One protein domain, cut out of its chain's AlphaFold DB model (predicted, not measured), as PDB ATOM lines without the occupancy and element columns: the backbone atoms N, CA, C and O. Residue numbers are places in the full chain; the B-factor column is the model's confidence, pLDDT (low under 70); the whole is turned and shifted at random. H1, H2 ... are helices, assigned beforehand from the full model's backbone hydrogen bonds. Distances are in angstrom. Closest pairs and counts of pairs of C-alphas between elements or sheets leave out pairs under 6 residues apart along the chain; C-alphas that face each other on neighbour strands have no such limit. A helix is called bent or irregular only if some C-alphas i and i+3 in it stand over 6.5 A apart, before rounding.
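AT A GLANCE: This is residues 92 to 150 of the 150 residues of the protein "NADH-quinone oxidoreductase subunit L" of Chlorella sorokiniana (UniProt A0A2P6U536). Two long helices of equal residue count, H1 then H2, make an open V: they come near each other beside the short loop that joins them, and their other ends spread wide apart. H1 has a kink of 49 degrees near residue 101. The printed part has 59 residues, is all helix with no named strand, and is loose, with a radius of gyration of the C-alphas of 13.9 A and spans of 38 by 31 by 17 A.

HOW THE PARTS SIT: H1, residues 94 to 116, and H2, residues 123 to 145, are close but not clearly touching; their closest C-alphas, those of Phe 110 and Ala 126, are 6.5 A apart. They run opposite ways at a steep tilt of 59 degrees. Residues 92 to 105, of which 94 to 105 belong to H1, stand free, as do residues 131 to 136 of H2. Every O i to N i+4 pair is within hydrogen-bond range in H2, and 17 of 19 in H1.

IN THESE COORDINATES: H1 begins at C-alpha 94 (153.931, 126.546, 69.084) and is 30.1 A long; it is irregular, with C-alphas 100 and 103 7.0 A apart. H2 is 31.4 A long and ends at C-alpha 145 (155.181, 106.089, 70.548).

THE WHOLE: The C-alphas of Lys 120 and Lys 146, the two farthest apart, are 38.2 A apart. The printed part has no cut, and the link from H1 to H2 is short, with 6 residues. The pLDDT is under 70 at residues 92 to 94, 126 and 146 to 150.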
ATOM      1  N   VAL A  92     156.564 133.804  68.995       57.56
ATOM      2  CA  VAL A  92     155.581 132.920  69.639       57.56
ATOM      3  C   VAL A  92     155.729 131.459  69.202       57.56
ATOM      4  O   VAL A  92     155.309 131.066  68.112       57.56
ATOM      5  N   THR A  93     156.358 130.657  70.058       66.19
ATOM      6  CA  THR A  93     156.575 129.236  69.804       66.19
ATOM      7  C   THR A  93     155.236 128.498  69.821       66.19
ATOM      8  O   THR A  93     154.272 128.926  70.463       66.19
ATOM      9  N   ALA A  94     155.149 127.365  69.116       69.81
ATOM     10  CA  ALA A  94     153.931 126.546  69.084       69.81
ATOM     11  C   ALA A  94     153.458 126.148  70.498       69.81
ATOM     12  O   ALA A  94     152.257 126.074  70.752       69.81
ATOM     13  N   LEU A  95     154.400 125.971  71.430       71.44
ATOM     14  CA  LEU A  95     154.125 125.702  72.840       71.44
ATOM     15  C   LEU A  95     153.494 126.912  73.555       71.44
ATOM     16  O   LEU A  95     152.534 126.750  74.303       71.44
ATOM     17  N   GLY A  96     153.971 128.130  73.281       75.25
ATOM     18  CA  GLY A  96     153.379 129.362  73.811       75.25
ATOM     19  C   GLY A  96     151.941 129.570  73.331       75.25
ATOM     20  O   GLY A  96     151.054 129.865  74.133       75.25
ATOM     21  N   TRP A  97     151.673 129.319  72.045       76.38
ATOM     22  CA  TRP A  97     150.303 129.306  71.520       76.38
ATOM     23  C   TRP A  97     149.444 128.227  72.180       76.38
ATOM     24  O   TRP A  97     148.302 128.504  72.540       76.38
ATOM     25  N   ALA A  98     149.985 127.023  72.380       74.81
ATOM     26  CA  ALA A  98     149.267 125.941  73.047       74.81
ATOM     27  C   ALA A  98     148.881 126.312  74.487       74.81
ATOM     28  O   ALA A  98     147.753 126.050  74.894       74.81
ATOM     29  N   LEU A  99     149.761 126.982  75.236       79.19
ATOM     30  CA  LEU A  99     149.469 127.446  76.594       79.19
ATOM     31  C   LEU A  99     148.412 128.559  76.625       79.19
ATOM     32  O   LEU A  99     147.507 128.514  77.454       79.19
ATOM     33  N   ILE A 100     148.477 129.521  75.701       82.38
ATOM     34  CA  ILE A 100     147.493 130.616  75.611       82.38
ATOM     35  C   ILE A 100     146.111 130.084  75.206       82.38
ATOM     36  O   ILE A 100     145.083 130.523  75.724       82.38
ATOM     37  N   VAL A 101     146.076 129.132  74.276       82.69
ATOM     38  CA  VAL A 101     144.838 128.580  73.708       82.69
ATOM     39  C   VAL A 101     144.274 127.436  74.563       82.69
ATOM     40  O   VAL A 101     143.078 127.157  74.489       82.69
ATOM     41  N   SER A 102     145.088 126.830  75.433       78.62
ATOM     42  CA  SER A 102     144.709 125.767  76.375       78.62
ATOM     43  C   SER A 102     143.401 126.042  77.132       78.62
ATOM     44  O   SER A 102     142.478 125.236  77.002       78.62
ATOM     45  N   PRO A 103     143.228 127.172  77.851       79.75
ATOM     46  CA  PRO A 103     141.983 127.437  78.572       79.75
ATOM     47  C   PRO A 103     140.773 127.589  77.639       79.75
ATOM     48  O   PRO A 103     139.660 127.204  78.003       79.75
ATOM     49  N   LEU A 104     140.977 128.099  76.420       83.75
ATOM     50  CA  LEU A 104     139.919 128.249  75.419       83.75
ATOM     51  C   LEU A 104     139.461 126.887  74.884       83.75
ATOM     52  O   LEU A 104     138.263 126.617  74.803       83.75
ATOM     53  N   VAL A 105     140.418 126.016  74.561       81.94
ATOM     54  CA  VAL A 105     140.164 124.640  74.114       81.94
ATOM     55  C   VAL A 105     139.508 123.842  75.228       81.94
ATOM     56  O   VAL A 105     138.511 123.166  74.986       81.94
ATOM     57  N   PHE A 106     140.001 123.975  76.459       81.44
ATOM     58  CA  PHE A 106     139.416 123.332  77.627       81.44
ATOM     59  C   PHE A 106     137.949 123.734  77.810       81.44
ATOM     60  O   PHE A 106     137.076 122.879  77.965       81.44
ATOM     61  N   TYR A 107     137.658 125.034  77.728       81.19
ATOM     62  CA  TYR A 107     136.293 125.533  77.813       81.19
ATOM     63  C   TYR A 107     135.414 125.013  76.669       81.19
ATOM     64  O   TYR A 107     134.285 124.589  76.913       81.19
ATOM     65  N   ALA A 108     135.922 124.993  75.434       84.25
ATOM     66  CA  ALA A 108     135.187 124.479  74.281       84.25
ATOM     67  C   ALA A 108     134.842 122.989  74.440       84.25
ATOM     68  O   ALA A 108     133.685 122.604  74.265       84.25
ATOM     69  N   VAL A 109     135.812 122.166  74.846       81.50
ATOM     70  CA  VAL A 109     135.613 120.734  75.115       81.50
ATOM     71  C   VAL A 109     134.600 120.531  76.240       81.50
ATOM     72  O   VAL A 109     133.684 119.721  76.099       81.50
ATOM     73  N   PHE A 110     134.695 121.307  77.322       79.94
ATOM     74  CA  PHE A 110     133.725 121.254  78.414       79.94
ATOM     75  C   PHE A 110     132.306 121.598  77.948       79.94
ATOM     76  O   PHE A 110     131.339 120.949  78.349       79.94
ATOM     77  N   ASN A 111     132.167 122.595  77.076       82.38
ATOM     78  CA  ASN A 111     130.868 123.022  76.567       82.38
ATOM     79  C   ASN A 111     130.239 121.963  75.643       82.38
ATOM     80  O   ASN A 111     129.039 121.681  75.722       82.38
ATOM     81  N   VAL A 112     131.056 121.302  74.818       83.88
ATOM     82  CA  VAL A 112     130.624 120.153  74.005       83.88
ATOM     83  C   VAL A 112     130.220 118.977  74.895       83.88
ATOM     84  O   VAL A 112     129.147 118.410  74.707       83.88
ATOM     85  N   TYR A 113     131.012 118.649  75.917       78.31
ATOM     86  CA  TYR A 113     130.681 117.586  76.868       78.31
ATOM     87  C   TYR A 113     129.353 117.854  77.589       78.31
ATOM     88  O   TYR A 113     128.486 116.983  77.666       78.31
ATOM     89  N   ARG A 114     129.150 119.092  78.052       79.62
ATOM     90  CA  ARG A 114     127.914 119.504  78.721       79.62
ATOM     91  C   ARG A 114     126.696 119.435  77.795       79.62
ATOM     92  O   ARG A 114     125.604 119.128  78.255       79.62
ATOM     93  N   SER A 115     126.852 119.746  76.511       80.56
ATOM     94  CA  SER A 115     125.729 119.739  75.562       80.56
ATOM     95  C   SER A 115     125.376 118.343  75.044       80.56
ATOM     96  O   SER A 115     124.196 118.067  74.847       80.56
ATOM     97  N   GLN A 116     126.367 117.471  74.845       83.00
ATOM     98  CA  GLN A 116     126.183 116.158  74.213       83.00
ATOM     99  C   GLN A 116     126.041 115.006  75.214       83.00
ATOM    100  O   GLN A 116     125.309 114.057  74.947       83.00
ATOM    101  N   VAL A 117     126.761 115.060  76.337       80.69
ATOM    102  CA  VAL A 117     126.858 113.934  77.279       80.69
ATOM    103  C   VAL A 117     126.010 114.194  78.510       80.69
ATOM    104  O   VAL A 117     125.119 113.402  78.808       80.69
ATOM    105  N   ASP A 118     126.265 115.302  79.213       74.94
ATOM    106  CA  ASP A 118     125.601 115.539  80.493       74.94
ATOM    107  C   ASP A 118     125.384 117.034  80.811       74.94
ATOM    108  O   ASP A 118     126.295 117.737  81.266       74.94
ATOM    109  N   PRO A 119     124.153 117.560  80.653       77.06
ATOM    110  CA  PRO A 119     123.861 118.982  80.863       77.06
ATOM    111  C   PRO A 119     123.945 119.418  82.330       77.06
ATOM    112  O   PRO A 119     123.958 120.617  82.624       77.06
ATOM    113  N   LYS A 120     124.022 118.461  83.264       79.06
ATOM    114  CA  LYS A 120     124.215 118.703  84.701       79.06
ATOM    115  C   LYS A 120     125.654 118.477  85.171       79.06
ATOM    116  O   LYS A 120     125.900 118.587  86.372       79.06
ATOM    117  N   ALA A 121     126.592 118.219  84.257       75.50
ATOM    118  CA  ALA A 121     127.997 118.049  84.596       75.50
ATOM    119  C   ALA A 121     128.535 119.266  85.365       75.50
ATOM    120  O   ALA A 121     128.368 120.425  84.955       75.50
ATOM    121  N   LYS A 122     129.176 118.989  86.504       78.56
ATOM    122  CA  LYS A 122     129.877 119.992  87.309       78.56
ATOM    123  C   LYS A 122     131.262 120.227  86.714       78.56
ATOM    124  O   LYS A 122     131.884 119.303  86.203       78.56
ATOM    125  N   PHE A 123     131.775 121.447  86.851       73.62
ATOM    126  CA  PHE A 123     133.116 121.791  86.370       73.62
ATOM    127  C   PHE A 123     134.214 120.895  86.978       73.62
ATOM    128  O   PHE A 123     135.166 120.537  86.297       73.62
ATOM    129  N   GLY A 124     134.038 120.458  88.233       74.75
ATOM    130  CA  GLY A 124     134.965 119.530  88.891       74.75
ATOM    131  C   GLY A 124     135.077 118.161  88.210       74.75
ATOM    132  O   GLY A 124     136.163 117.593  88.178       74.75
ATOM    133  N   ASP A 125     133.995 117.667  87.604       71.31
ATOM    134  CA  ASP A 125     133.997 116.386  86.881       71.31
ATOM    135  C   ASP A 125     134.798 116.484  85.578       71.31
ATOM    136  O   ASP A 125     135.531 115.574  85.201       71.31
ATOM    137  N   ALA A 126     134.719 117.638  84.911       69.88
ATOM    138  CA  ALA A 126     135.490 117.907  83.704       69.88
ATOM    139  C   ALA A 126     136.989 118.039  83.988       69.88
ATOM    140  O   ALA A 126     137.808 117.549  83.213       69.88
ATOM    141  N   LEU A 127     137.349 118.653  85.119       77.12
ATOM    142  CA  LEU A 127     138.738 118.717  85.571       77.12
ATOM    143  C   LEU A 127     139.295 117.314  85.858       77.12
ATOM    144  O   LEU A 127     140.425 117.011  85.482       77.12
ATOM    145  N   PHE A 128     138.486 116.448  86.476       78.44
ATOM    146  CA  PHE A 128     138.852 115.057  86.739       78.44
ATOM    147  C   PHE A 128     139.056 114.271  85.440       78.44
ATOM    148  O   PHE A 128     140.074 113.599  85.280       78.44
ATOM    149  N   PHE A 129     138.142 114.416  84.477       77.06
ATOM    150  CA  PHE A 129     138.287 113.817  83.151       77.06
ATOM    151  C   PHE A 129     139.533 114.309  82.419       77.06
ATOM    152  O   PHE A 129     140.215 113.517  81.773       77.06
ATOM    153  N   PHE A 130     139.862 115.592  82.535       79.19
ATOM    154  CA  PHE A 130     141.060 116.142  81.920       79.19
ATOM    155  C   PHE A 130     142.335 115.598  82.558       79.19
ATOM    156  O   PHE A 130     143.205 115.109  81.843       79.19
ATOM    157  N   ALA A 131     142.424 115.588  83.888       77.62
ATOM    158  CA  ALA A 131     143.550 114.985  84.595       77.62
ATOM    159  C   ALA A 131     143.708 113.502  84.224       77.62
ATOM    160  O   ALA A 131     144.804 113.056  83.883       77.62
ATOM    161  N   ALA A 132     142.601 112.754  84.190       77.38
ATOM    162  CA  ALA A 132     142.592 111.373  83.728       77.38
ATOM    163  C   ALA A 132     143.067 111.259  82.270       77.38
ATOM    164  O   ALA A 132     143.877 110.390  81.964       77.38
ATOM    165  N   SER A 133     142.631 112.152  81.379       77.56
ATOM    166  CA  SER A 133     143.043 112.154  79.971       77.56
ATOM    167  C   SER A 133     144.530 112.452  79.779       77.56
ATOM    168  O   SER A 133     145.144 111.847  78.908       77.56
ATOM    169  N   VAL A 134     145.137 113.304  80.612       81.50
ATOM    170  CA  VAL A 134     146.586 113.562  80.592       81.50
ATOM    171  C   VAL A 134     147.352 112.312  81.016       81.50
ATOM    172  O   VAL A 134     148.293 111.903  80.337       81.50
ATOM    173  N   ILE A 135     146.914 111.655  82.094       80.62
ATOM    174  CA  ILE A 135     147.525 110.409  82.575       80.62
ATOM    175  C   ILE A 135     147.407 109.315  81.509       80.62
ATOM    176  O   ILE A 135     148.404 108.693  81.146       80.62
ATOM    177  N   VAL A 136     146.204 109.106  80.969       80.88
ATOM    178  CA  VAL A 136     145.952 108.120  79.913       80.88
ATOM    179  C   VAL A 136     146.740 108.462  78.653       80.88
ATOM    180  O   VAL A 136     147.375 107.581  78.085       80.88
ATOM    181  N   GLY A 137     146.756 109.726  78.234       80.19
ATOM    182  CA  GLY A 137     147.496 110.191  77.064       80.19
ATOM    183  C   GLY A 137     148.992 109.935  77.200       80.19
ATOM    184  O   GLY A 137     149.625 109.459  76.260       80.19
ATOM    185  N   ASN A 138     149.548 110.141  78.392       77.62
ATOM    186  CA  ASN A 138     150.943 109.831  78.643       77.62
ATOM    187  C   ASN A 138     151.222 108.317  78.682       77.62
ATOM    188  O   ASN A 138     152.204 107.861  78.098       77.62
ATOM    189  N   ILE A 139     150.336 107.509  79.276       78.69
ATOM    190  CA  ILE A 139     150.437 106.040  79.204       78.69
ATOM    191  C   ILE A 139     150.420 105.588  77.737       78.69
ATOM    192  O   ILE A 139     151.277 104.812  77.315       78.69
ATOM    193  N   VAL A 140     149.492 106.108  76.934       79.06
ATOM    194  CA  VAL A 140     149.388 105.799  75.502       79.06
ATOM    195  C   VAL A 140     150.637 106.261  74.747       79.06
ATOM    196  O   VAL A 140     151.152 105.499  73.931       79.06
ATOM    197  N   SER A 141     151.187 107.439  75.057       73.62
ATOM    198  CA  SER A 141     152.439 107.936  74.469       73.62
ATOM    199  C   SER A 141     153.608 106.983  74.720       73.62
ATOM    200  O   SER A 141     154.307 106.586  73.787       73.62
ATOM    201  N   ILE A 142     153.775 106.535  75.966       74.94
ATOM    202  CA  ILE A 142     154.839 105.599  76.343       74.94
ATOM    203  C   ILE A 142     154.643 104.246  75.650       74.94
ATOM    204  O   ILE A 142     155.606 103.643  75.182       74.94
ATOM    205  N   THR A 143     153.400 103.770  75.564       76.06
ATOM    206  CA  THR A 143     153.102 102.429  75.040       76.06
ATOM    207  C   THR A 143     153.198 102.371  73.513       76.06
ATOM    208  O   THR A 143     153.725 101.403  72.968       76.06
ATOM    209  N   VAL A 144     152.703 103.397  72.811       76.62
ATOM    210  CA  VAL A 144     152.576 103.405  71.341       76.62
ATOM    211  C   VAL A 144     153.761 104.095  70.678       76.62
ATOM    212  O   VAL A 144     154.357 103.547  69.754       76.62
ATOM    213  N   PHE A 145     154.123 105.285  71.154       72.88
ATOM    214  CA  PHE A 145     155.181 106.089  70.548       72.88
ATOM    215  C   PHE A 145     156.553 105.813  71.167       72.88
ATOM    216  O   PHE A 145     157.555 106.234  70.601       72.88
ATOM    217  N   LYS A 146     156.622 105.085  72.298       66.94
ATOM    218  CA  LYS A 146     157.853 104.869  73.087       66.94
ATOM    219  C   LYS A 146     158.564 106.171  73.479       66.94
ATOM    220  O   LYS A 146     159.742 106.153  73.820       66.94
ATOM    221  N   ILE A 147     157.846 107.290  73.466       61.94
ATOM    222  CA  ILE A 147     158.343 108.599  73.881       61.94
ATOM    223  C   ILE A 147     157.708 108.893  75.238       61.94
ATOM    224  O   ILE A 147     156.478 108.924  75.365       61.94
ATOM    225  N   ARG A 148     158.549 109.066  76.263       57.09
ATOM    226  CA  ARG A 148     158.122 109.609  77.555       57.09
ATOM    227  C   ARG A 148     157.948 111.113  77.393       57.09
ATOM    228  O   ARG A 148     158.876 111.784  76.964       57.09
ATOM    229  N   LEU A 149     156.761 111.617  77.720       55.12
ATOM    230  CA  LEU A 149     156.486 113.057  77.786       55.12
ATOM    231  C   LEU A 149     156.792 113.632  79.181       55.12
ATOM    232  O   LEU A 149     156.186 114.622  79.578       55.12
ATOM    233  N   PHE A 150     157.724 112.995  79.898       55.47
ATOM    234  CA  PHE A 150     158.321 113.447  81.150       55.47
ATOM    235  C   PHE A 150     159.819 113.176  81.100       55.47
ATOM    236  O   PHE A 150     160.172 112.020  80.747       55.47
TER     237      PHE A 150